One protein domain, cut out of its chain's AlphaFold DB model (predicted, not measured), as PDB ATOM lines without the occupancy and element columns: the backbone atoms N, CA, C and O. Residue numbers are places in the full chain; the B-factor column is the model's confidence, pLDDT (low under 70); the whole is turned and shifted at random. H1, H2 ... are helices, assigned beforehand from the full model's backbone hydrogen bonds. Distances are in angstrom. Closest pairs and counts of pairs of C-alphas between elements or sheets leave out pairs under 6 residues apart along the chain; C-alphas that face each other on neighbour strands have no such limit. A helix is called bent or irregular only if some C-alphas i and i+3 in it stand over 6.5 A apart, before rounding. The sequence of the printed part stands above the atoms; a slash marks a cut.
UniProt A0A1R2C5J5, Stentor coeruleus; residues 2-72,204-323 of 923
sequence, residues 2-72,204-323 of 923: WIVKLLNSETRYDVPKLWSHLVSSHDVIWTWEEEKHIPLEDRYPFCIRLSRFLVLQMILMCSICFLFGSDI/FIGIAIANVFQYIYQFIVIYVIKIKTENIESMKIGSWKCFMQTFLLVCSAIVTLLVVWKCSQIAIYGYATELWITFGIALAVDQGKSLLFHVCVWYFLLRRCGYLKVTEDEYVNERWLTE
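This is residues 2 to 72 and 204 to 323 of the 923 residues of a protein of Stentor coeruleus (UniProt A0A1R2C5J5). Two long helices, H6 and H7, meet at a tight turn and open as a V, with H4 and H5 between its arms; the short helices H2 and H3 fill in between H4 and H7 toward the open end, where H1, H8 and long loops lie. H4, H5 and H6 form an up-and-down bundle, each running against the one before, and residues 231 to 236, of which 232 to 236 belong to H6, stick out. The printed part has 191 residues with eight named helices, H1 to H8 in order, and no named strand: all helix. It is only just loose, close to compact, with a radius of gyration of the C-alphas of 19.5 A and spans of 58 by 47 by 29 A.

Find C-alpha 2 at (171.166, 220.193, 177.268), where H1 begins and runs to residue 6. H2 is residues 18 to 25 and H3 residues 27 to 32. H4, residues 46 to 72, measures 38.3 A and ends at C-alpha 72, (207.653, 230.674, 192.759). Beyond the cut, H5 is residues 204 to 226, 32.6 A. H6, residues 232 to 268, measures 53.8 A; it has a kink of 29 degrees near residue 239 and is irregular, with C-alphas 233 and 236 8.0 A apart. H7, residues 272 to 304, measures 46.5 A and is neither bent nor irregular, but only just: C-alphas 301 and 304 are 6.1 A apart. H8, residues 318 to 322, ends at C-alpha 322, (155.665, 238.688, 179.351).

Look first at Leu 60 and Ala 210, the closest C-alphas of H4 and H5, 5.0 A apart; these helices touch at a shallow tilt of 32 degrees, only just short of steep, opposite ways. H5 and H6 are a helical hairpin at 23 degrees, closest at Val 224 and Lys 241, 6.0 A. H7 touches H4 with residues 275 to 283 alone, at a steep tilt of 55 degrees, closest at Phe 279 and Met 61, 6.3 A. H6 and H7 touch only at the corner, and only just, with 3 pairs of C-alphas within 8 A; Ile 266 and Ala 272 are closest, 6.0 A. H3 touches H4 at Thr 31 and Arg 49, 5.1 A, and H2 touches H7 at Leu 18 and Trp 298, 6.5 A. H1 is close to but not clearly touching H2, while H8 is apart from H7. In H1, H2, H3 and H7 every O i to N i+4 pair is within hydrogen-bond range; H4 has 21 of 23, H5 18 of 19, H6 31 of 33, and H8 0 of 1, with 2 of 2 O i to N i+3 pairs.

The C-alphas farthest apart, of Ile 268 and Thr 311, are 58.8 A apart. Residues 73 to 203 are not printed, and C-alphas 72 and 204 stand 19.8 A apart across the cut. The links H1 to H2, H3 to H4 and H7 to H8 are long. Mean pLDDT of the printed part is 75.5; 56 residues are under 70, among them 2 to 16 and 305 to 323.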
ATOM      1  N   TRP A   2     172.088 220.437 178.389       53.97
ATOM      2  CA  TRP A   2     171.166 220.193 177.268       53.97
ATOM      3  C   TRP A   2     170.732 218.715 177.130       53.97
ATOM      4  O   TRP A   2     169.542 218.442 177.128       53.97
ATOM      5  N   ILE A   3     171.666 217.754 177.190       49.12
ATOM      6  CA  ILE A   3     171.366 216.302 177.148       49.12
ATOM      7  C   ILE A   3     170.464 215.851 178.316       49.12
ATOM      8  O   ILE A   3     169.561 215.045 178.144       49.12
ATOM      9  N   VAL A   4     170.656 216.408 179.513       50.84
ATOM     10  CA  VAL A   4     169.844 216.077 180.700       50.84
ATOM     11  C   VAL A   4     168.439 216.696 180.627       50.84
ATOM     12  O   VAL A   4     167.506 216.140 181.200       50.84
ATOM     13  N   LYS A   5     168.281 217.840 179.943       52.00
ATOM     14  CA  LYS A   5     166.969 218.430 179.620       52.00
ATOM     15  C   LYS A   5     166.275 217.646 178.488       52.00
ATOM     16  O   LYS A   5     165.067 217.486 178.538       52.00
ATOM     17  N   LEU A   6     167.040 217.109 177.530       48.94
ATOM     18  CA  LEU A   6     166.567 216.274 176.415       48.94
ATOM     19  C   LEU A   6     166.031 214.904 176.872       48.94
ATOM     20  O   LEU A   6     165.051 214.411 176.332       48.94
ATOM     21  N   LEU A   7     166.672 214.290 177.871       46.53
ATOM     22  CA  LEU A   7     166.306 212.964 178.389       46.53
ATOM     23  C   LEU A   7     165.132 212.986 179.384       46.53
ATOM     24  O   LEU A   7     164.736 211.932 179.877       46.53
ATOM     25  N   ASN A   8     164.587 214.162 179.711       49.47
ATOM     26  CA  ASN A   8     163.468 214.281 180.638       49.47
ATOM     27  C   ASN A   8     162.139 214.251 179.861       49.47
ATOM     28  O   ASN A   8     161.815 215.197 179.145       49.47
ATOM     29  N   SER A   9     161.369 213.168 179.994       40.34
ATOM     30  CA  SER A   9     160.151 212.906 179.205       40.34
ATOM     31  C   SER A   9     159.012 213.904 179.438       40.34
ATOM     32  O   SER A   9     158.123 214.028 178.599       40.34
ATOM     33  N   GLU A  10     159.031 214.622 180.563       41.66
ATOM     34  CA  GLU A  10     158.029 215.640 180.907       41.66
ATOM     35  C   GLU A  10     158.250 216.977 180.193       41.66
ATOM     36  O   GLU A  10     157.364 217.829 180.175       41.66
ATOM     37  N   THR A  11     159.410 217.171 179.566       45.62
ATOM     38  CA  THR A  11     159.731 218.410 178.870       45.62
ATOM     39  C   THR A  11     159.866 218.168 177.372       45.62
ATOM     40  O   THR A  11     160.968 217.976 176.857       45.62
ATOM     41  N   ARG A  12     158.737 218.167 176.653       40.91
ATOM     42  CA  ARG A  12     158.737 218.267 175.184       40.91
ATOM     43  C   ARG A  12     159.249 219.658 174.805       40.91
ATOM     44  O   ARG A  12     158.487 220.616 174.842       40.91
ATOM     45  N   TYR A  13     160.533 219.773 174.488       51.66
ATOM     46  CA  TYR A  13     161.088 220.983 173.888       51.66
ATOM     47  C   TYR A  13     161.248 220.759 172.383       51.66
ATOM     48  O   TYR A  13     161.930 219.817 171.975       51.66
ATOM     49  N   ASP A  14     160.641 221.629 171.572       51.72
ATOM     50  CA  ASP A  14     160.998 221.781 170.159       51.72
ATOM     51  C   ASP A  14     162.473 222.194 170.027       51.72
ATOM     52  O   ASP A  14     163.083 222.714 170.969       51.72
ATOM     53  N   VAL A  15     163.070 221.945 168.859       54.62
ATOM     54  CA  VAL A  15     164.490 222.228 168.610       54.62
ATOM     55  C   VAL A  15     164.769 223.717 168.870       54.62
ATOM     56  O   VAL A  15     164.251 224.567 168.144       54.62
ATOM     57  N   PRO A  16     165.604 224.078 169.865       60.16
ATOM     58  CA  PRO A  16     165.866 225.482 170.149       60.16
ATOM     59  C   PRO A  16     166.596 226.113 168.962       60.16
ATOM     60  O   PRO A  16     167.566 225.544 168.443       60.16
ATOM     61  N   LYS A  17     166.191 227.324 168.555       73.12
ATOM     62  CA  LYS A  17     166.984 228.135 167.616       73.12
ATOM     63  C   LYS A  17     168.400 228.304 168.169       73.12
ATOM     64  O   LYS A  17     168.604 228.260 169.384       73.12
ATOM     65  N   LEU A  18     169.380 228.554 167.293       79.88
ATOM     66  CA  LEU A  18     170.785 228.721 167.695       79.88
ATOM     67  C   LEU A  18     170.925 229.682 168.885       79.88
ATOM     68  O   LEU A  18     171.643 229.401 169.838       79.88
ATOM     69  N   TRP A  19     170.170 230.781 168.868       80.00
ATOM     70  CA  TRP A  19     170.158 231.745 169.960       80.00
ATOM     71  C   TRP A  19     169.663 231.162 171.291       80.00
ATOM     72  O   TRP A  19     170.327 231.331 172.307       80.00
ATOM     73  N   SER A  20     168.541 230.445 171.304       76.06
ATOM     74  CA  SER A  20     167.999 229.812 172.515       76.06
ATOM     75  C   SER A  20     168.917 228.713 173.051       76.06
ATOM     76  O   SER A  20     169.098 228.591 174.266       76.06
ATOM     77  N   HIS A  21     169.570 227.967 172.154       78.75
ATOM     78  CA  HIS A  21     170.609 227.008 172.523       78.75
ATOM     79  C   HIS A  21     171.789 227.705 173.213       78.75
ATOM     80  O   HIS A  21     172.221 227.270 174.282       78.75
ATOM     81  N   LEU A  22     172.267 228.815 172.647       81.88
ATOM     82  CA  LEU A  22     173.363 229.610 173.200       81.88
ATOM     83  C   LEU A  22     172.996 230.277 174.532       81.88
ATOM     84  O   LEU A  22     173.784 230.204 175.471       81.88
ATOM     85  N   VAL A  23     171.793 230.847 174.662       80.44
ATOM     86  CA  VAL A  23     171.278 231.420 175.925       80.44
ATOM     87  C   VAL A  23     171.207 230.374 177.032       80.44
ATOM     88  O   VAL A  23     171.389 230.715 178.193       80.44
ATOM     89  N   SER A  24     170.983 229.106 176.691       76.88
ATOM     90  CA  SER A  24     170.912 228.022 177.674       76.88
ATOM     91  C   SER A  24     172.251 227.366 177.976       76.88
ATOM     92  O   SER A  24     172.326 226.592 178.922       76.88
ATOM     93  N   SER A  25     173.278 227.565 177.151       78.31
ATOM     94  CA  SER A  25     174.471 226.702 177.187       78.31
ATOM     95  C   SER A  25     175.780 227.466 177.321       78.31
ATOM     96  O   SER A  25     176.709 226.957 177.937       78.31
ATOM     97  N   HIS A  26     175.858 228.691 176.802       86.69
ATOM     98  CA  HIS A  26     177.056 229.514 176.906       86.69
ATOM     99  C   HIS A  26     177.040 230.336 178.198       86.69
ATOM    100  O   HIS A  26     176.107 231.100 178.438       86.69
ATOM    101  N   ASP A  27     178.118 230.290 178.983       83.25
ATOM    102  CA  ASP A  27     178.170 230.906 180.314       83.25
ATOM    103  C   ASP A  27     177.932 232.423 180.329       83.25
ATOM    104  O   ASP A  27     177.071 232.897 181.075       83.25
ATOM    105  N   VAL A  28     178.632 233.189 179.482       84.88
ATOM    106  CA  VAL A  28     178.416 234.647 179.347       84.88
ATOM    107  C   VAL A  28     176.991 234.983 178.896       84.88
ATOM    108  O   VAL A  28     176.336 235.827 179.512       84.88
ATOM    109  N   ILE A  29     176.489 234.320 177.847       83.75
ATOM    110  CA  ILE A  29     175.165 234.613 177.279       83.75
ATOM    111  C   ILE A  29     174.070 234.258 178.289       83.75
ATOM    112  O   ILE A  29     173.197 235.084 178.550       83.75
ATOM    113  N   TRP A  30     174.155 233.090 178.927       84.00
ATOM    114  CA  TRP A  30     173.200 232.653 179.949       84.00
ATOM    115  C   TRP A  30     173.164 233.594 181.160       84.00
ATOM    116  O   TRP A  30     172.114 233.819 181.764       84.00
ATOM    117  N   THR A  31     174.301 234.200 181.509       85.56
ATOM    118  CA  THR A  31     174.381 235.165 182.615       85.56
ATOM    119  C   THR A  31     173.627 236.457 182.311       85.56
ATOM    120  O   THR A  31     172.922 236.978 183.176       85.56
ATOM    121  N   TRP A  32     173.732 236.960 181.079       80.94
ATOM    122  CA  TRP A  32     173.159 238.252 180.685       80.94
ATOM    123  C   TRP A  32     171.734 238.180 180.129       80.94
ATOM    124  O   TRP A  32     170.974 239.142 180.295       80.94
ATOM    125  N   GLU A  33     171.350 237.055 179.527       79.31
ATOM    126  CA  GLU A  33     170.051 236.839 178.885       79.31
ATOM    127  C   GLU A  33     169.198 235.827 179.650       79.31
ATOM    128  O   GLU A  33     169.667 234.774 180.066       79.31
ATOM    129  N   GLU A  34     167.922 236.151 179.855       75.56
ATOM    130  CA  GLU A  34     166.960 235.221 180.459       75.56
ATOM    131  C   GLU A  34     166.535 234.135 179.452       75.56
ATOM    132  O   GLU A  34     166.249 234.436 178.288       75.56
ATOM    133  N   GLU A  35     166.413 232.887 179.918       76.38
ATOM    134  CA  GLU A  35     165.892 231.736 179.162       76.38
ATOM    135  C   GLU A  35     164.373 231.878 178.923       76.38
ATOM    136  O   GLU A  35     163.544 231.260 179.589       76.38
ATOM    137  N   LYS A  36     163.982 232.734 177.970       73.38
ATOM    138  CA  LYS A  36     162.564 233.044 177.687       73.38
ATOM    139  C   LYS A  36     161.744 231.854 177.171       73.38
ATOM    140  O   LYS A  36     160.524 231.889 177.269       73.38
ATOM    141  N   HIS A  37     162.413 230.827 176.656       69.31
ATOM    142  CA  HIS A  37     161.812 229.581 176.176       69.31
ATOM    143  C   HIS A  37     161.473 228.594 177.314       69.31
ATOM    144  O   HIS A  37     160.949 227.520 177.051       69.31
ATOM    145  N   ILE A  38     161.756 228.949 178.576       70.94
ATOM    146  CA  ILE A  38     161.495 228.126 179.768       70.94
ATOM    147  C   ILE A  38     160.460 228.838 180.672       70.94
ATOM    148  O   ILE A  38     160.485 230.078 180.733       70.94
ATOM    149  N   PRO A  39     159.568 228.106 181.380       69.31
ATOM    150  CA  PRO A  39     158.658 228.664 182.387       69.31
ATOM    151  C   PRO A  39     159.345 229.558 183.427       69.31
ATOM    152  O   PRO A  39     160.490 229.324 183.808       69.31
ATOM    153  N   LEU A  40     158.631 230.571 183.937       70.88
ATOM    154  CA  LEU A  40     159.163 231.536 184.914       70.88
ATOM    155  C   LEU A  40     159.706 230.870 186.192       70.88
ATOM    156  O   LEU A  40     160.711 231.321 186.745       70.88
ATOM    157  N   GLU A  41     159.048 229.804 186.647       70.56
ATOM    158  CA  GLU A  41     159.383 229.057 187.866       70.56
ATOM    159  C   GLU A  41     160.775 228.413 187.784       70.56
ATOM    160  O   GLU A  41     161.533 228.442 188.761       70.56
ATOM    161  N   ASP A  42     161.155 227.973 186.584       71.75
ATOM    162  CA  ASP A  42     162.410 227.285 186.283       71.75
ATOM    163  C   ASP A  42     163.558 228.243 185.897       71.75
ATOM    164  O   ASP A  42     164.712 227.824 185.788       71.75
ATOM    165  N   ARG A  43     163.285 229.545 185.701       77.25
ATOM    166  CA  ARG A  43     164.309 230.548 185.335       77.25
ATOM    167  C   ARG A  43     165.106 231.041 186.530       77.25
ATOM    168  O   ARG A  43     164.535 231.547 187.488       77.25
ATOM    169  N   TYR A  44     166.426 231.083 186.433       77.44
ATOM    170  CA  TYR A  44     167.251 231.581 187.535       77.44
ATOM    171  C   TYR A  44     167.281 233.118 187.643       77.44
ATOM    172  O   TYR A  44     167.505 233.793 186.632       77.44
ATOM    173  N   PRO A  45     167.154 233.685 188.862       80.25
ATOM    174  CA  PRO A  45     167.422 235.099 189.119       80.25
ATOM    175  C   PRO A  45     168.830 235.506 188.679       80.25
ATOM    176  O   PRO A  45     169.779 234.725 188.797       80.25
ATOM    177  N   PHE A  46     168.994 236.748 188.235       81.69
ATOM    178  CA  PHE A  46     170.275 237.289 187.775       81.69
ATOM    179  C   PHE A  46     171.392 237.137 188.809       81.69
ATOM    180  O   PHE A  46     172.486 236.728 188.444       81.69
ATOM    181  N   CYS A  47     171.126 237.370 190.098       80.88
ATOM    182  CA  CYS A  47     172.140 237.211 191.148       80.88
ATOM    183  C   CYS A  47     172.683 235.774 191.228       80.88
ATOM    184  O   CYS A  47     173.874 235.572 191.461       80.88
ATOM    185  N   ILE A  48     171.835 234.768 190.989       79.62
ATOM    186  CA  ILE A  48     172.248 233.356 190.967       79.62
ATOM    187  C   ILE A  48     173.061 233.060 189.703       79.62
ATOM    188  O   ILE A  48     174.091 232.393 189.761       79.62
ATOM    189  N   ARG A  49     172.647 233.599 188.553       84.06
ATOM    190  CA  ARG A  49     173.386 233.431 187.292       84.06
ATOM    191  C   ARG A  49     174.757 234.112 187.333       84.06
ATOM    192  O   ARG A  49     175.748 233.507 186.936       84.06
ATOM    193  N   LEU A  50     174.819 235.329 187.874       85.31
ATOM    194  CA  LEU A  50     176.047 236.103 188.039       85.31
ATOM    195  C   LEU A  50     176.994 235.451 189.048       85.31
ATOM    196  O   LEU A  50     178.170 235.292 188.747       85.31
ATOM    197  N   SER A  51     176.498 235.036 190.217       83.75
ATOM    198  CA  SER A  51     177.333 234.336 191.204       83.75
ATOM    199  C   SER A  51     177.901 233.035 190.639       83.75
ATOM    200  O   SER A  51     179.094 232.786 190.795       83.75
ATOM    201  N   ARG A  52     177.102 232.255 189.895       86.19
ATOM    202  CA  ARG A  52     177.598 231.081 189.163       86.19
ATOM    203  C   ARG A  52     178.741 231.456 188.223       86.19
ATOM    204  O   ARG A  52     179.797 230.839 188.297       86.19
ATOM    205  N   PHE A  53     178.544 232.457 187.366       88.81
ATOM    206  CA  PHE A  53     179.565 232.908 186.420       88.81
ATOM    207  C   PHE A  53     180.857 233.327 187.127       88.81
ATOM    208  O   PHE A  53     181.929 232.862 186.756       88.81
ATOM    209  N   LEU A  54     180.756 234.136 188.183       89.19
ATOM    210  CA  LEU A  54     181.915 234.597 188.948       89.19
ATOM    211  C   LEU A  54     182.687 233.434 189.575       89.19
ATOM    212  O   LEU A  54     183.909 233.412 189.483       89.19
ATOM    213  N   VAL A  55     182.003 232.441 190.150       88.56
ATOM    214  CA  VAL A  55     182.670 231.258 190.719       88.56
ATOM    215  C   VAL A  55     183.392 230.451 189.638       88.56
ATOM    216  O   VAL A  55     184.524 230.030 189.862       88.56
ATOM    217  N   LEU A  56     182.804 230.290 188.447       89.88
ATOM    218  CA  LEU A  56     183.475 229.617 187.323       89.88
ATOM    219  C   LEU A  56     184.758 230.349 186.907       89.88
ATOM    220  O   LEU A  56     185.776 229.697 186.667       89.88
ATOM    221  N   GLN A  57     184.737 231.685 186.898       91.69
ATOM    222  CA  GLN A  57     185.933 232.480 186.605       91.69
ATOM    223  C   GLN A  57     186.961 232.451 187.738       91.69
ATOM    224  O   GLN A  57     188.159 232.457 187.472       91.69
ATOM    225  N   MET A  58     186.527 232.344 188.993       89.75
ATOM    226  CA  MET A  58     187.438 232.136 190.121       89.75
ATOM    227  C   MET A  58     188.123 230.771 190.065       89.75
ATOM    228  O   MET A  58     189.299 230.686 190.395       89.75
ATOM    229  N   ILE A  59     187.444 229.718 189.603       90.88
ATOM    230  CA  ILE A  59     188.065 228.401 189.381       90.88
ATOM    231  C   ILE A  59     189.134 228.478 188.277       90.88
ATOM    232  O   ILE A  59     190.220 227.912 188.433       90.88
ATOM    233  N   LEU A  60     188.860 229.212 187.192       91.25
ATOM    234  CA  LEU A  60     189.837 229.455 186.126       91.25
ATOM    235  C   LEU A  60     191.050 230.235 186.648       91.25
ATOM    236  O   LEU A  60     192.185 229.800 186.461       91.25
ATOM    237  N   MET A  61     190.809 231.333 187.369       90.06
ATOM    238  CA  MET A  61     191.864 232.135 187.992       90.06
ATOM    239  C   MET A  61     192.695 231.301 188.969       90.06
ATOM    240  O   MET A  61     193.916 231.354 188.935       90.06
ATOM    241  N   CYS A  62     192.046 230.480 189.796       89.62
ATOM    242  CA  CYS A  62     192.713 229.574 190.727       89.62
ATOM    243  C   CYS A  62     193.670 228.635 189.988       89.62
ATOM    244  O   CYS A  62     194.846 228.564 190.331       89.62
ATOM    245  N   SER A  63     193.200 227.989 188.918       89.44
ATOM    246  CA  SER A  63     194.012 227.060 188.122       89.44
ATOM    247  C   SER A  63     195.261 227.740 187.549       89.44
ATOM    248  O   SER A  63     196.355 227.190 187.635       89.44
ATOM    249  N   ILE A  64     195.120 228.968 187.043       86.75
ATOM    250  CA  ILE A  64     196.240 229.755 186.508       86.75
ATOM    251  C   ILE A  64     197.189 230.192 187.631       86.75
ATOM    252  O   ILE A  64     198.394 229.989 187.520       86.75
ATOM    253  N   CYS A  65     196.671 230.709 188.747       84.81
ATOM    254  CA  CYS A  65     197.482 231.092 189.906       84.81
ATOM    255  C   CYS A  65     198.309 229.926 190.464       84.81
ATOM    256  O   CYS A  65     199.429 230.134 190.927       84.81
ATOM    257  N   PHE A  66     197.778 228.700 190.443       81.06
ATOM    258  CA  PHE A  66     198.510 227.515 190.893       81.06
ATOM    259  C   PHE A  66     199.609 227.085 189.914       81.06
ATOM    260  O   PHE A  66     200.648 226.618 190.375       81.06
ATOM    261  N   LEU A  67     199.430 227.298 188.605       77.94
ATOM    262  CA  LEU A  67     200.487 227.080 187.609       77.94
ATOM    263  C   LEU A  67     201.636 228.081 187.795       77.94
ATOM    264  O   LEU A  67     202.774 227.655 187.976       77.94
ATOM    265  N   PHE A  68     201.333 229.382 187.907       72.06
ATOM    266  CA  PHE A  68     202.325 230.420 188.250       72.06
ATOM    267  C   PHE A  68     203.011 230.153 189.599       72.06
ATOM    268  O   PHE A  68     204.196 230.414 189.780       72.06
ATOM    269  N   GLY A  69     202.263 229.624 190.569       61.28
ATOM    270  CA  GLY A  69     202.765 229.334 191.908       61.28
ATOM    271  C   GLY A  69     203.769 228.181 191.990       61.28
ATOM    272  O   GLY A  69     204.450 228.082 193.010       61.28
ATOM    273  N   SER A  70     203.863 227.324 190.967       60.12
ATOM    274  CA  SER A  70     204.832 226.219 190.933       60.12
ATOM    275  C   SER A  70     206.271 226.707 190.708       60.12
ATOM    276  O   SER A  70     207.182 226.226 191.380       60.12
ATOM    277  N   ASP A  71     206.453 227.750 189.893       54.12
ATOM    278  CA  ASP A  71     207.756 228.377 189.635       54.12
ATOM    279  C   ASP A  71     208.250 229.215 190.832       54.12
ATOM    280  O   ASP A  71     209.437 229.216 191.160       54.12
ATOM    281  N   ILE A  72     207.333 229.856 191.570       55.41
ATOM    282  CA  ILE A  72     207.653 230.674 192.759       55.41
ATOM    283  C   ILE A  72     208.230 229.821 193.902       55.41
ATOM    284  O   ILE A  72     209.109 230.274 194.639       55.41
ATOM    285  N   PHE A 204     196.471 226.888 178.064       86.06
ATOM    286  CA  PHE A 204     195.763 225.653 177.706       86.06
ATOM    287  C   PHE A 204     195.660 224.644 178.858       86.06
ATOM    288  O   PHE A 204     194.591 224.068 179.065       86.06
ATOM    289  N   ILE A 205     196.732 224.448 179.631       87.00
ATOM    290  CA  ILE A 205     196.758 223.560 180.803       87.00
ATOM    291  C   ILE A 205     195.841 224.120 181.893       87.00
ATOM    292  O   ILE A 205     195.034 223.377 182.456       87.00
ATOM    293  N   GLY A 206     195.896 225.431 182.143       87.94
ATOM    294  CA  GLY A 206     195.022 226.109 183.098       87.94
ATOM    295  C   GLY A 206     193.547 225.948 182.737       87.94
ATOM    296  O   GLY A 206     192.748 225.578 183.593       87.94
ATOM    297  N   ILE A 207     193.195 226.127 181.459       90.00
ATOM    298  CA  ILE A 207     191.840 225.882 180.938       90.00
ATOM    299  C   ILE A 207     191.438 224.411 181.100       90.00
ATOM    300  O   ILE A 207     190.301 224.132 181.479       90.00
ATOM    301  N   ALA A 208     192.328 223.457 180.817       89.81
ATOM    302  CA  ALA A 208     192.024 222.031 180.930       89.81
ATOM    303  C   ALA A 208     191.710 221.626 182.380       89.81
ATOM    304  O   ALA A 208     190.691 220.980 182.628       89.81
ATOM    305  N   ILE A 209     192.536 222.065 183.335       90.81
ATOM    306  CA  ILE A 209     192.327 221.834 184.772       90.81
ATOM    307  C   ILE A 209     191.039 222.524 185.233       90.81
ATOM    308  O   ILE A 209     190.187 221.892 185.863       90.81
ATOM    309  N   ALA A 210     190.861 223.798 184.876       91.62
ATOM    310  CA  ALA A 210     189.693 224.579 185.265       91.62
ATOM    311  C   ALA A 210     188.391 223.944 184.775       91.62
ATOM    312  O   ALA A 210     187.455 223.815 185.563       91.62
ATOM    313  N   ASN A 211     188.341 223.485 183.520       89.81
ATOM    314  CA  ASN A 211     187.154 222.859 182.939       89.81
ATOM    315  C   ASN A 211     186.683 221.644 183.755       89.81
ATOM    316  O   ASN A 211     185.485 221.502 183.991       89.81
ATOM    317  N   VAL A 212     187.595 220.801 184.257       90.75
ATOM    318  CA  VAL A 212     187.235 219.646 185.106       90.75
ATOM    319  C   VAL A 212     186.484 220.102 186.359       90.75
ATOM    320  O   VAL A 212     185.380 219.630 186.636       90.75
ATOM    321  N   PHE A 213     187.046 221.059 187.097       89.81
ATOM    322  CA  PHE A 213     186.432 221.568 188.324       89.81
ATOM    323  C   PHE A 213     185.160 222.381 188.056       89.81
ATOM    324  O   PHE A 213     184.191 222.274 188.811       89.81
ATOM    325  N   GLN A 214     185.123 223.147 186.965       90.25
ATOM    326  CA  GLN A 214     183.937 223.872 186.512       90.25
ATOM    327  C   GLN A 214     182.786 222.905 186.203       90.25
ATOM    328  O   GLN A 214     181.669 223.137 186.668       90.25
ATOM    329  N   TYR A 215     183.040 221.790 185.506       87.12
ATOM    330  CA  TYR A 215     182.018 220.774 185.237       87.12
ATOM    331  C   TYR A 215     181.495 220.116 186.516       87.12
ATOM    332  O   TYR A 215     180.280 219.957 186.658       87.12
ATOM    333  N   ILE A 216     182.376 219.777 187.465       87.25
ATOM    334  CA  ILE A 216     181.976 219.215 188.765       87.25
ATOM    335  C   ILE A 216     181.085 220.207 189.521       87.25
ATOM    336  O   ILE A 216     179.994 219.847 189.966       87.25
ATOM    337  N   TYR A 217     181.503 221.472 189.617       88.62
ATOM    338  CA  TYR A 217     180.727 222.522 190.275       88.62
ATOM    339  C   TYR A 217     179.348 222.703 189.625       88.62
ATOM    340  O   TYR A 217     178.326 222.698 190.315       88.62
ATOM    341  N   GLN A 218     179.292 222.792 188.292       83.12
ATOM    342  CA  GLN A 218     178.033 222.915 187.553       83.12
ATOM    343  C   GLN A 218     177.110 221.711 187.776       83.12
ATOM    344  O   GLN A 218     175.904 221.890 187.952       83.12
ATOM    345  N   PHE A 219     177.657 220.494 187.797       83.75
ATOM    346  CA  PHE A 219     176.885 219.280 188.047       83.75
ATOM    347  C   PHE A 219     176.242 219.292 189.438       83.75
ATOM    348  O   PHE A 219     175.040 219.046 189.556       83.75
ATOM    349  N   ILE A 220     177.007 219.645 190.476       83.19
ATOM    350  CA  ILE A 220     176.506 219.713 191.857       83.19
ATOM    351  C   ILE A 220     175.430 220.797 191.982       83.19
ATOM    352  O   ILE A 220     174.369 220.536 192.547       83.19
ATOM    353  N   VAL A 221     175.640 221.983 191.403       81.88
ATOM    354  CA  VAL A 221     174.639 223.065 191.398       81.88
ATOM    355  C   VAL A 221     173.324 222.591 190.770       81.88
ATOM    356  O   VAL A 221     172.265 222.733 191.382       81.88
ATOM    357  N   ILE A 222     173.377 221.966 189.590       75.50
ATOM    358  CA  ILE A 222     172.185 221.439 188.902       75.50
ATOM    359  C   ILE A 222     171.493 220.359 189.739       75.50
ATOM    360  O   ILE A 222     170.265 220.365 189.854       75.50
ATOM    361  N   TYR A 223     172.262 219.443 190.329       80.81
ATOM    362  CA  TYR A 223     171.738 218.378 191.178       80.81
ATOM    363  C   TYR A 223     170.974 218.944 192.382       80.81
ATOM    364  O   TYR A 223     169.822 218.578 192.607       80.81
ATOM    365  N   VAL A 224     171.565 219.904 193.097       79.31
ATOM    366  CA  VAL A 224     170.956 220.563 194.265       79.31
ATOM    367  C   VAL A 224     169.668 221.298 193.906       79.31
ATOM    368  O   VAL A 224     168.708 221.290 194.682       79.31
ATOM    369  N   ILE A 225     169.623 221.927 192.731       71.81
ATOM    370  CA  ILE A 225     168.441 222.663 192.274       71.81
ATOM    371  C   ILE A 225     167.287 221.717 191.924       71.81
ATOM    372  O   ILE A 225     166.142 222.026 192.245       71.81
ATOM    373  N   LYS A 226     167.568 220.561 191.308       71.50
ATOM    374  CA  LYS A 226     166.536 219.584 190.916       71.50
ATOM    375  C   LYS A 226     165.818 218.926 192.096       71.50
ATOM    376  O   LYS A 226     164.739 218.369 191.908       71.50
ATOM    377  N   ILE A 227     166.382 218.986 193.300       76.19
ATOM    378  CA  ILE A 227     165.735 218.457 194.500       76.19
ATOM    379  C   ILE A 227     164.545 219.362 194.871       76.19
ATOM    380  O   ILE A 227     164.729 220.452 195.426       76.19
ATOM    381  N   LYS A 228     163.320 218.912 194.575       68.12
ATOM    382  CA  LYS A 228     162.068 219.541 195.024       68.12
ATOM    383  C   LYS A 228     161.668 218.996 196.399       68.12
ATOM    384  O   LYS A 228     161.764 217.800 196.651       68.12
ATOM    385  N   THR A 229     161.241 219.879 197.295       66.00
ATOM    386  CA  THR A 229     160.761 219.536 198.644       66.00
ATOM    387  C   THR A 229     159.308 219.970 198.747       66.00
ATOM    388  O   THR A 229     159.034 221.114 199.101       66.00
ATOM    389  N   GLU A 230     158.391 219.093 198.345       65.25
ATOM    390  CA  GLU A 230     156.964 219.430 198.222       65.25
ATOM    391  C   GLU A 230     156.157 219.066 199.482       65.25
ATOM    392  O   GLU A 230     155.186 219.748 199.788       65.25
ATOM    393  N   ASN A 231     156.601 218.077 200.276       65.00
ATOM    394  CA  ASN A 231     155.874 217.577 201.454       65.00
ATOM    395  C   ASN A 231     156.730 217.549 202.732       65.00
ATOM    396  O   ASN A 231     157.938 217.314 202.679       65.00
ATOM    397  N   ILE A 232     156.097 217.700 203.901       62.12
ATOM    398  CA  ILE A 232     156.749 217.673 205.230       62.12
ATOM    399  C   ILE A 232     157.443 216.321 205.511       62.12
ATOM    400  O   ILE A 232     158.495 216.287 206.146       62.12
ATOM    401  N   GLU A 233     156.949 215.214 204.948       61.91
ATOM    402  CA  GLU A 233     157.590 213.887 205.037       61.91
ATOM    403  C   GLU A 233     158.958 213.808 204.323       61.91
ATOM    404  O   GLU A 233     159.753 212.906 204.586       61.91
ATOM    405  N   SER A 234     159.292 214.787 203.473       65.81
ATOM    406  CA  SER A 234     160.578 214.874 202.765       65.81
ATOM    407  C   SER A 234     161.687 215.593 203.553       65.81
ATOM    408  O   SER A 234     162.714 215.957 202.978       65.81
ATOM    409  N   MET A 235     161.540 215.774 204.875       67.69
ATOM    410  CA  MET A 235     162.513 216.492 205.724       67.69
ATOM    411  C   MET A 235     163.968 216.034 205.534       67.69
ATOM    412  O   MET A 235     164.852 216.880 205.440       67.69
ATOM    413  N   LYS A 236     164.236 214.724 205.398       75.44
ATOM    414  CA  LYS A 236     165.601 214.207 205.148       75.44
ATOM    415  C   LYS A 236     166.196 214.719 203.830       75.44
ATOM    416  O   LYS A 236     167.375 215.061 203.775       75.44
ATOM    417  N   ILE A 237     165.376 214.799 202.783       77.69
ATOM    418  CA  ILE A 237     165.763 215.307 201.459       77.69
ATOM    419  C   ILE A 237     166.007 216.823 201.535       77.69
ATOM    420  O   ILE A 237     166.975 217.326 200.964       77.69
ATOM    421  N   GLY A 238     165.188 217.544 202.307       78.00
ATOM    422  CA  GLY A 238     165.392 218.965 202.598       78.00
ATOM    423  C   GLY A 238     166.685 219.250 203.371       78.00
ATOM    424  O   GLY A 238     167.445 220.136 202.979       78.00
ATOM    425  N   SER A 239     166.991 218.469 204.411       83.12
ATOM    426  CA  SER A 239     168.254 218.578 205.159       83.12
ATOM    427  C   SER A 239     169.470 218.296 204.275       83.12
ATOM    428  O   SER A 239     170.458 219.022 204.352       83.12
ATOM    429  N   TRP A 240     169.388 217.300 203.388       83.50
ATOM    430  CA  TRP A 240     170.448 217.004 202.419       83.50
ATOM    431  C   TRP A 240     170.664 218.139 201.415       83.50
ATOM    432  O   TRP A 240     171.801 218.520 201.134       83.50
ATOM    433  N   LYS A 241     169.579 218.739 200.914       83.81
ATOM    434  CA  LYS A 241     169.647 219.918 200.043       83.81
ATOM    435  C   LYS A 241     170.324 221.094 200.746       83.81
ATOM    436  O   LYS A 241     171.197 221.723 200.155       83.81
ATOM    437  N   CYS A 242     169.958 221.363 202.000       84.25
ATOM    438  CA  CYS A 242     170.576 222.412 202.810       84.25
ATOM    439  C   CYS A 242     172.075 222.148 203.019       84.25
ATOM    440  O   CYS A 242     172.886 223.028 202.739       84.25
ATOM    441  N   PHE A 243     172.453 220.919 203.384       89.00
ATOM    442  CA  PHE A 243     173.856 220.514 203.502       89.00
ATOM    443  C   PHE A 243     174.640 220.769 202.210       89.00
ATOM    444  O   PHE A 243     175.701 221.387 202.246       89.00
ATOM    445  N   MET A 244     174.100 220.362 201.059       85.12
ATOM    446  CA  MET A 244     174.761 220.562 199.769       85.12
ATOM    447  C   MET A 244     174.879 222.040 199.370       85.12
ATOM    448  O   MET A 244     175.880 222.436 198.777       85.12
ATOM    449  N   GLN A 245     173.894 222.875 199.712       84.12
ATOM    450  CA  GLN A 245     173.976 224.327 199.508       84.12
ATOM    451  C   GLN A 245     175.063 224.960 200.381       84.12
ATOM    452  O   GLN A 245     175.846 225.772 199.889       84.12
ATOM    453  N   THR A 246     175.148 224.566 201.655       86.38
ATOM    454  CA  THR A 246     176.215 225.011 202.559       86.38
ATOM    455  C   THR A 246     177.581 224.534 202.075       86.38
ATOM    456  O   THR A 246     178.522 225.321 202.057       86.38
ATOM    457  N   PHE A 247     177.688 223.287 201.617       88.12
ATOM    458  CA  PHE A 247     178.918 222.734 201.054       88.12
ATOM    459  C   PHE A 247     179.395 223.533 199.836       88.12
ATOM    460  O   PHE A 247     180.546 223.960 199.803       88.12
ATOM    461  N   LEU A 248     178.504 223.821 198.879       86.94
ATOM    462  CA  LEU A 248     178.821 224.659 197.718       86.94
ATOM    463  C   LEU A 248     179.319 226.049 198.131       86.94
ATOM    464  O   LEU A 248     180.331 226.510 197.610       86.94
ATOM    465  N   LEU A 249     178.643 226.692 199.088       86.44
ATOM    466  CA  LEU A 249     179.032 228.011 199.588       86.44
ATOM    467  C   LEU A 249     180.428 227.987 200.226       86.44
ATOM    468  O   LEU A 249     181.250 228.856 199.938       86.44
ATOM    469  N   VAL A 250     180.704 226.985 201.064       88.88
ATOM    470  CA  VAL A 250     182.005 226.808 201.724       88.88
ATOM    471  C   VAL A 250     183.101 226.549 200.691       88.88
ATOM    472  O   VAL A 250     184.137 227.208 200.735       88.88
ATOM    473  N   CYS A 251     182.872 225.667 199.716       87.19
ATOM    474  CA  CYS A 251     183.829 225.414 198.637       87.19
ATOM    475  C   CYS A 251     184.122 226.678 197.819       87.19
ATOM    476  O   CYS A 251     185.286 226.970 197.553       87.19
ATOM    477  N   SER A 252     183.095 227.455 197.452       87.44
ATOM    478  CA  SER A 252     183.286 228.726 196.745       87.44
ATOM    479  C   SER A 252     184.094 229.727 197.573       87.44
ATOM    480  O   SER A 252     185.006 230.349 197.034       87.44
ATOM    481  N   ALA A 253     183.824 229.841 198.878       88.25
ATOM    482  CA  ALA A 253     184.585 230.711 199.773       88.25
ATOM    483  C   ALA A 253     186.058 230.283 199.888       88.25
ATOM    484  O   ALA A 253     186.947 231.131 199.816       88.25
ATOM    485  N   ILE A 254     186.330 228.977 199.999       89.44
ATOM    486  CA  ILE A 254     187.697 228.433 200.023       89.44
ATOM    487  C   ILE A 254     188.435 228.783 198.728       89.44
ATOM    488  O   ILE A 254     189.555 229.283 198.791       89.44
ATOM    489  N   VAL A 255     187.814 228.579 197.561       88.56
ATOM    490  CA  VAL A 255     188.428 228.936 196.270       88.56
ATOM    491  C   VAL A 255     188.750 230.428 196.215       88.56
ATOM    492  O   VAL A 255     189.855 230.792 195.820       88.56
ATOM    493  N   THR A 256     187.840 231.298 196.656       86.38
ATOM    494  CA  THR A 256     188.100 232.744 196.714       86.38
ATOM    495  C   THR A 256     189.282 233.073 197.621       86.38
ATOM    496  O   THR A 256     190.158 233.832 197.212       86.38
ATOM    497  N   LEU A 257     189.354 232.488 198.819       88.88
ATOM    498  CA  LEU A 257     190.472 232.710 199.740       88.88
ATOM    499  C   LEU A 257     191.804 232.221 199.156       88.88
ATOM    500  O   LEU A 257     192.806 232.922 199.278       88.88
ATOM    501  N   LEU A 258     191.818 231.070 198.475       87.06
ATOM    502  CA  LEU A 258     193.010 230.543 197.803       87.06
ATOM    503  C   LEU A 258     193.480 231.453 196.666       87.06
ATOM    504  O   LEU A 258     194.676 231.723 196.560       87.06
ATOM    505  N   VAL A 259     192.552 231.952 195.844       87.00
ATOM    506  CA  VAL A 259     192.859 232.902 194.766       87.00
ATOM    507  C   VAL A 259     193.426 234.188 195.346       87.00
ATOM    508  O   VAL A 259     194.485 234.619 194.908       87.00
ATOM    509  N   VAL A 260     192.772 234.780 196.349       87.19
ATOM    510  CA  VAL A 260     193.256 236.008 196.999       87.19
ATOM    511  C   VAL A 260     194.650 235.787 197.576       87.19
ATOM    512  O   VAL A 260     195.551 236.567 197.282       87.19
ATOM    513  N   TRP A 261     194.859 234.696 198.315       84.44
ATOM    514  CA  TRP A 261     196.161 234.359 198.883       84.44
ATOM    515  C   TRP A 261     197.245 234.240 197.805       84.44
ATOM    516  O   TRP A 261     198.283 234.894 197.913       84.44
ATOM    517  N   LYS A 262     197.005 233.478 196.730       81.88
ATOM    518  CA  LYS A 262     197.983 233.304 195.645       81.88
ATOM    519  C   LYS A 262     198.204 234.572 194.823       81.88
ATOM    520  O   LYS A 262     199.350 234.880 194.522       81.88
ATOM    521  N   CYS A 263     197.161 235.335 194.508       81.44
ATOM    522  CA  CYS A 263     197.294 236.622 193.824       81.44
ATOM    523  C   CYS A 263     198.111 237.615 194.652       81.44
ATOM    524  O   CYS A 263     198.969 238.295 194.101       81.44
ATOM    525  N   SER A 264     197.880 237.685 195.968       78.69
ATOM    526  CA  SER A 264     198.673 238.529 196.864       78.69
ATOM    527  C   SER A 264     200.137 238.103 196.898       78.69
ATOM    528  O   SER A 264     201.003 238.967 196.852       78.69
ATOM    529  N   GLN A 265     200.423 236.797 196.913       72.81
ATOM    530  CA  GLN A 265     201.794 236.295 196.788       72.81
ATOM    531  C   GLN A 265     202.416 236.733 195.454       72.81
ATOM    532  O   GLN A 265     203.421 237.428 195.458       72.81
ATOM    533  N   ILE A 266     201.781 236.431 194.317       72.56
ATOM    534  CA  ILE A 266     202.283 236.785 192.975       72.56
ATOM    535  C   ILE A 266     202.486 238.304 192.818       72.56
ATOM    536  O   ILE A 266     203.446 238.739 192.183       72.56
ATOM    537  N   ALA A 267     201.613 239.121 193.418       67.38
ATOM    538  CA  ALA A 267     201.728 240.577 193.396       67.38
ATOM    539  C   ALA A 267     202.937 241.096 194.185       67.38
ATOM    540  O   ALA A 267     203.584 242.036 193.729       67.38
ATOM    541  N   ILE A 268     203.271 240.477 195.323       65.50
ATOM    542  CA  ILE A 268     204.486 240.799 196.093       65.50
ATOM    543  C   ILE A 268     205.746 240.516 195.259       65.50
ATOM    544  O   ILE A 268     206.723 241.250 195.373       65.50
ATOM    545  N   TYR A 269     205.704 239.513 194.378       62.47
ATOM    546  CA  TYR A 269     206.823 239.121 193.512       62.47
ATOM    547  C   TYR A 269     206.882 239.863 192.161       62.47
ATOM    548  O   TYR A 269     207.692 239.507 191.313       62.47
ATOM    549  N   GLY A 270     206.039 240.877 191.927       58.28
ATOM    550  CA  GLY A 270     206.134 241.751 190.745       58.28
ATOM    551  C   GLY A 270     205.469 241.244 189.454       58.28
ATOM    552  O   GLY A 270     205.411 241.984 188.477       58.28
ATOM    553  N   TYR A 271     204.873 240.046 189.446       65.69
ATOM    554  CA  TYR A 271     204.259 239.430 188.249       65.69
ATOM    555  C   TYR A 271     202.749 239.663 188.112       65.69
ATOM    556  O   TYR A 271     202.065 238.979 187.345       65.69
ATOM    557  N   ALA A 272     202.192 240.629 188.849       68.56
ATOM    558  CA  ALA A 272     200.753 240.893 188.840       68.56
ATOM    559  C   ALA A 272     200.215 241.124 187.416       68.56
ATOM    560  O   ALA A 272     199.181 240.571 187.047       68.56
ATOM    561  N   THR A 273     200.931 241.898 186.598       70.44
ATOM    562  CA  THR A 273     200.510 242.243 185.233       70.44
ATOM    563  C   THR A 273     200.452 241.017 184.315       70.44
ATOM    564  O   THR A 273     199.460 240.829 183.613       70.44
ATOM    565  N   GLU A 274     201.461 240.141 184.357       72.44
ATOM    566  CA  GLU A 274     201.512 238.922 183.535       72.44
ATOM    567  C   GLU A 274     200.419 237.919 183.908       72.44
ATOM    568  O   GLU A 274     199.802 237.314 183.027       72.44
ATOM    569  N   LEU A 275     200.124 237.789 185.204       77.81
ATOM    570  CA  LEU A 275     199.029 236.961 185.698       77.81
ATOM    571  C   LEU A 275     197.683 237.433 185.135       77.81
ATOM    572  O   LEU A 275     196.907 236.624 184.626       77.81
ATOM    573  N   TRP A 276     197.408 238.740 185.190       78.56
ATOM    574  CA  TRP A 276     196.159 239.310 184.673       78.56
ATOM    575  C   TRP A 276     196.042 239.195 183.152       78.56
ATOM    576  O   TRP A 276     194.954 238.900 182.654       78.56
ATOM    577  N   ILE A 277     197.144 239.368 182.412       76.06
ATOM    578  CA  ILE A 277     197.176 239.155 180.957       76.06
ATOM    579  C   ILE A 277     196.890 237.687 180.635       76.06
ATOM    580  O   ILE A 277     196.016 237.396 179.817       76.06
ATOM    581  N   THR A 278     197.570 236.760 181.310       79.75
ATOM    582  CA  THR A 278     197.408 235.315 181.087       79.75
ATOM    583  C   THR A 278     195.991 234.863 181.422       79.75
ATOM    584  O   THR A 278     195.370 234.149 180.636       79.75
ATOM    585  N   PHE A 279     195.431 235.340 182.536       85.88
ATOM    586  CA  PHE A 279     194.030 235.115 182.889       85.88
ATOM    587  C   PHE A 279     193.072 235.692 181.844       85.88
ATOM    588  O   PHE A 279     192.127 235.014 181.448       85.88
ATOM    589  N   GLY A 280     193.318 236.908 181.352       82.44
ATOM    590  CA  GLY A 280     192.494 237.539 180.321       82.44
ATOM    591  C   GLY A 280     192.486 236.759 179.003       82.44
ATOM    592  O   GLY A 280     191.419 236.532 178.428       82.44
ATOM    593  N   ILE A 281     193.655 236.296 178.547       83.00
ATOM    594  CA  ILE A 281     193.780 235.452 177.349       83.00
ATOM    595  C   ILE A 281     193.085 234.109 177.579       83.00
ATOM    596  O   ILE A 281     192.303 233.675 176.735       83.00
ATOM    597  N   ALA A 282     193.313 233.471 178.728       86.88
ATOM    598  CA  ALA A 282     192.685 232.197 179.051       86.88
ATOM    599  C   ALA A 282     191.160 232.296 179.115       86.88
ATOM    600  O   ALA A 282     190.471 231.452 178.552       86.88
ATOM    601  N   LEU A 283     190.632 233.363 179.714       88.44
ATOM    602  CA  LEU A 283     189.207 233.669 179.721       88.44
ATOM    603  C   LEU A 283     188.668 233.821 178.293       88.44
ATOM    604  O   LEU A 283     187.642 233.234 177.954       88.44
ATOM    605  N   ALA A 284     189.352 234.583 177.438       84.19
ATOM    606  CA  ALA A 284     188.922 234.793 176.056       84.19
ATOM    607  C   ALA A 284     188.920 233.488 175.242       84.19
ATOM    608  O   ALA A 284     187.955 233.211 174.527       84.19
ATOM    609  N   VAL A 285     189.967 232.671 175.376       87.19
ATOM    610  CA  VAL A 285     190.087 231.370 174.700       87.19
ATOM    611  C   VAL A 285     189.030 230.391 175.208       87.19
ATOM    612  O   VAL A 285     188.371 229.740 174.398       87.19
ATOM    613  N   ASP A 286     188.818 230.310 176.522       89.31
ATOM    614  CA  ASP A 286     187.825 229.425 177.134       89.31
ATOM    615  C   ASP A 286     186.398 229.765 176.674       89.31
ATOM    616  O   ASP A 286     185.673 228.905 176.162       89.31
ATOM    617  N   GLN A 287     186.019 231.046 176.746       88.44
ATOM    618  CA  GLN A 287     184.693 231.500 176.318       88.44
ATOM    619  C   GLN A 287     184.517 231.405 174.793       88.44
ATOM    620  O   GLN A 287     183.471 230.956 174.323       88.44
ATOM    621  N   GLY A 288     185.543 231.740 174.005       85.44
ATOM    622  CA  GLY A 288     185.518 231.595 172.546       85.44
ATOM    623  C   GLY A 288     185.372 230.139 172.098       85.44
ATOM    624  O   GLY A 288     184.542 229.829 171.238       85.44
ATOM    625  N   LYS A 289     186.112 229.221 172.735       87.88
ATOM    626  CA  LYS A 289     185.990 227.773 172.512       87.88
ATOM    627  C   LYS A 289     184.593 227.276 172.871       87.88
ATOM    628  O   LYS A 289     184.016 226.506 172.107       87.88
ATOM    629  N   SER A 290     184.049 227.708 174.009       87.12
ATOM    630  CA  SER A 290     182.697 227.346 174.455       87.12
ATOM    631  C   SER A 290     181.629 227.781 173.444       87.12
ATOM    632  O   SER A 290     180.776 226.980 173.053       87.12
ATOM    633  N   LEU A 291     181.725 229.010 172.924       86.88
ATOM    634  CA  LEU A 291     180.836 229.519 171.877       86.88
ATOM    635  C   LEU A 291     180.884 228.677 170.606       86.88
ATOM    636  O   LEU A 291     179.837 228.229 170.134       86.88
ATOM    637  N   LEU A 292     182.083 228.431 170.075       87.31
ATOM    638  CA  LEU A 292     182.261 227.638 168.860       87.31
ATOM    639  C   LEU A 292     181.727 226.213 169.052       87.31
ATOM    640  O   LEU A 292     180.986 225.708 168.210       87.31
ATOM    641  N   PHE A 293     182.046 225.591 170.190       88.69
ATOM    642  CA  PHE A 293     181.589 224.247 170.530       88.69
ATOM    643  C   PHE A 293     180.062 224.146 170.515       88.69
ATOM    644  O   PHE A 293     179.514 223.241 169.887       88.69
ATOM    645  N   HIS A 294     179.356 225.094 171.134       85.31
ATOM    646  CA  HIS A 294     177.893 225.089 171.158       85.31
ATOM    647  C   HIS A 294     177.258 225.381 169.792       85.31
ATOM    648  O   HIS A 294     176.236 224.782 169.457       85.31
ATOM    649  N   VAL A 295     177.878 226.222 168.959       86.44
ATOM    650  CA  VAL A 295     177.454 226.408 167.559       86.44
ATOM    651  C   VAL A 295     177.602 225.102 166.769       86.44
ATOM    652  O   VAL A 295     176.674 224.703 166.061       86.44
ATOM    653  N   CYS A 296     178.728 224.398 166.921       85.62
ATOM    654  CA  CYS A 296     178.974 223.113 166.265       85.62
ATOM    655  C   CYS A 296     178.013 222.020 166.748       85.62
ATOM    656  O   CYS A 296     177.457 221.298 165.922       85.62
ATOM    657  N   VAL A 297     177.773 221.916 168.058       83.06
ATOM    658  CA  VAL A 297     176.794 220.981 168.640       83.06
ATOM    659  C   VAL A 297     175.405 221.241 168.063       83.06
ATOM    660  O   VAL A 297     174.755 220.306 167.597       83.06
ATOM    661  N   TRP A 298     174.970 222.502 168.022       81.56
ATOM    662  CA  TRP A 298     173.684 222.873 167.437       81.56
ATOM    663  C   TRP A 298     173.584 222.481 165.954       81.56
ATOM    664  O   TRP A 298     172.609 221.861 165.534       81.56
ATOM    665  N   TYR A 299     174.607 222.790 165.156       82.06
ATOM    666  CA  TYR A 299     174.585 222.524 163.717       82.06
ATOM    667  C   TYR A 299     174.679 221.027 163.383       82.06
ATOM    668  O   TYR A 299     173.835 220.495 162.661       82.06
ATOM    669  N   PHE A 300     175.685 220.328 163.912       80.81
ATOM    670  CA  PHE A 300     175.948 218.935 163.554       80.81
ATOM    671  C   PHE A 300     174.990 217.971 164.253       80.81
ATOM    672  O   PHE A 300     174.329 217.180 163.583       80.81
ATOM    673  N   LEU A 301     174.867 218.055 165.581       71.94
ATOM    674  CA  LEU A 301     174.089 217.077 166.345       71.94
ATOM    675  C   LEU A 301     172.584 217.347 166.273       71.94
ATOM    676  O   LEU A 301     171.815 216.391 166.186       71.94
ATOM    677  N   LEU A 302     172.153 218.616 166.290       68.75
ATOM    678  CA  LEU A 302     170.717 218.936 166.362       68.75
ATOM    679  C   LEU A 302     170.083 219.093 164.987       68.75
ATOM    680  O   LEU A 302     168.975 218.611 164.777       68.75
ATOM    681  N   ARG A 303     170.776 219.753 164.050       69.19
ATOM    682  CA  ARG A 303     170.211 220.066 162.730       69.19
ATOM    683  C   ARG A 303     170.530 219.019 161.665       69.19
ATOM    684  O   ARG A 303     169.662 218.719 160.852       69.19
ATOM    685  N   ARG A 304     171.753 218.470 161.632       71.00
ATOM    686  CA  ARG A 304     172.180 217.542 160.566       71.00
ATOM    687  C   ARG A 304     171.929 216.068 160.889       71.00
ATOM    688  O   ARG A 304     171.519 215.336 159.996       71.00
ATOM    689  N   CYS A 305     172.143 215.636 162.132       66.38
ATOM    690  CA  CYS A 305     171.971 214.234 162.538       66.38
ATOM    691  C   CYS A 305     170.514 213.814 162.824       66.38
ATOM    692  O   CYS A 305     170.293 212.663 163.186       66.38
ATOM    693  N   GLY A 306     169.523 214.700 162.659       52.69
ATOM    694  CA  GLY A 306     168.100 214.327 162.580       52.69
ATOM    695  C   GLY A 306     167.471 213.718 163.842       52.69
ATOM    696  O   GLY A 306     166.369 213.184 163.760       52.69
ATOM    697  N   TYR A 307     168.121 213.798 165.008       54.75
ATOM    698  CA  TYR A 307     167.601 213.227 166.262       54.75
ATOM    699  C   TYR A 307     166.317 213.906 166.781       54.75
ATOM    700  O   TYR A 307     165.689 213.396 167.706       54.75
ATOM    701  N   LEU A 308     165.905 215.036 166.195       52.69
ATOM    702  CA  LEU A 308     164.682 215.765 166.529       52.69
ATOM    703  C   LEU A 308     163.934 216.125 165.235       52.69
ATOM    704  O   LEU A 308     164.549 216.601 164.278       52.69
ATOM    705  N   LYS A 309     162.610 215.902 165.198       45.50
ATOM    706  CA  LYS A 309     161.756 216.344 164.084       45.50
ATOM    707  C   LYS A 309     161.854 217.865 163.964       45.50
ATOM    708  O   LYS A 309     161.661 218.577 164.944       45.50
ATOM    709  N   VAL A 310     162.169 218.335 162.763       42.78
ATOM    710  CA  VAL A 310     162.309 219.758 162.453       42.78
ATOM    711  C   VAL A 310     160.912 220.368 162.358       42.78
ATOM    712  O   VAL A 310     160.274 220.311 161.315       42.78
ATOM    713  N   THR A 311     160.421 220.918 163.460       47.44
ATOM    714  CA  THR A 311     159.412 221.980 163.439       47.44
ATOM    715  C   THR A 311     160.166 223.301 163.259       47.44
ATOM    716  O   THR A 311     161.135 223.571 163.969       47.44
ATOM    717  N   GLU A 312     159.805 224.113 162.258       46.16
ATOM    718  CA  GLU A 312     160.463 225.416 162.016       46.16
ATOM    719  C   GLU A 312     160.198 226.435 163.142       46.16
ATOM    720  O   GLU A 312     160.925 227.427 163.296       46.16
ATOM    721  N   ASP A 313     159.201 226.147 163.979       48.78
ATOM    722  CA  ASP A 313     158.755 226.991 165.071       48.78
ATOM    723  C   ASP A 313     159.177 226.434 166.434       48.78
ATOM    724  O   ASP A 313     158.780 225.354 166.860       48.78
ATOM    725  N   GLU A 314     159.980 227.224 167.149       53.38
ATOM    726  CA  GLU A 314     160.241 227.027 168.572       53.38
ATOM    727  C   GLU A 314     158.958 227.400 169.329       53.38
ATOM    728  O   GLU A 314     158.613 228.585 169.398       53.38
ATOM    729  N   TYR A 315     158.233 226.418 169.877       51.06
ATOM    730  CA  TYR A 315     157.072 226.692 170.720       51.06
ATOM    731  C   TYR A 315     157.519 227.412 171.999       51.06
ATOM    732  O   TYR A 315     158.077 226.821 172.924       51.06
ATOM    733  N   VAL A 316     157.266 228.719 172.060       55.28
ATOM    734  CA  VAL A 316     157.428 229.525 173.272       55.28
ATOM    735  C   VAL A 316     156.048 229.991 173.697       55.28
ATOM    736  O   VAL A 316     155.416 230.778 172.998       55.28
ATOM    737  N   ASN A 317     155.580 229.522 174.854       58.34
ATOM    738  CA  ASN A 317     154.300 229.953 175.405       58.34
ATOM    739  C   ASN A 317     154.294 231.487 175.575       58.34
ATOM    740  O   ASN A 317     155.158 232.047 176.256       58.34
ATOM    741  N   GLU A 318     153.319 232.174 174.975       60.66
ATOM    742  CA  GLU A 318     153.229 233.641 174.984       60.66
ATOM    743  C   GLU A 318     153.201 234.232 176.401       60.66
ATOM    744  O   GLU A 318     153.737 235.319 176.648       60.66
ATOM    745  N   ARG A 319     152.667 233.481 177.373       58.00
ATOM    746  CA  ARG A 319     152.681 233.853 178.792       58.00
ATOM    747  C   ARG A 319     154.108 234.049 179.308       58.00
ATOM    748  O   ARG A 319     154.408 235.050 179.959       58.00
ATOM    749  N   TRP A 320     155.024 233.157 178.939       65.81
ATOM    750  CA  TRP A 320     156.422 233.178 179.374       65.81
ATOM    751  C   TRP A 320     157.219 234.357 178.798       65.81
ATOM    752  O   TRP A 320     158.224 234.763 179.387       65.81
ATOM    753  N   LEU A 321     156.786 234.947 177.679       60.38
ATOM    754  CA  LEU A 321     157.438 236.120 177.081       60.38
ATOM    755  C   LEU A 321     157.204 237.409 177.882       60.38
ATOM    756  O   LEU A 321     158.015 238.338 177.801       60.38
ATOM    757  N   THR A 322     156.106 237.475 178.640       57.44
ATOM    758  CA  THR A 322     155.665 238.688 179.351       57.44
ATOM    759  C   THR A 322     156.041 238.694 180.829       57.44
ATOM    760  O   THR A 322     156.298 239.758 181.398       57.44
ATOM    761  N   GLU A 323     156.143 237.519 181.445       64.44
ATOM    762  CA  GLU A 323     156.514 237.372 182.846       64.44
ATOM    763  C   GLU A 323     158.031 237.564 183.049       64.44
ATOM    764  O   GLU A 323     158.864 236.951 182.372       64.44
TER     765      GLU A 323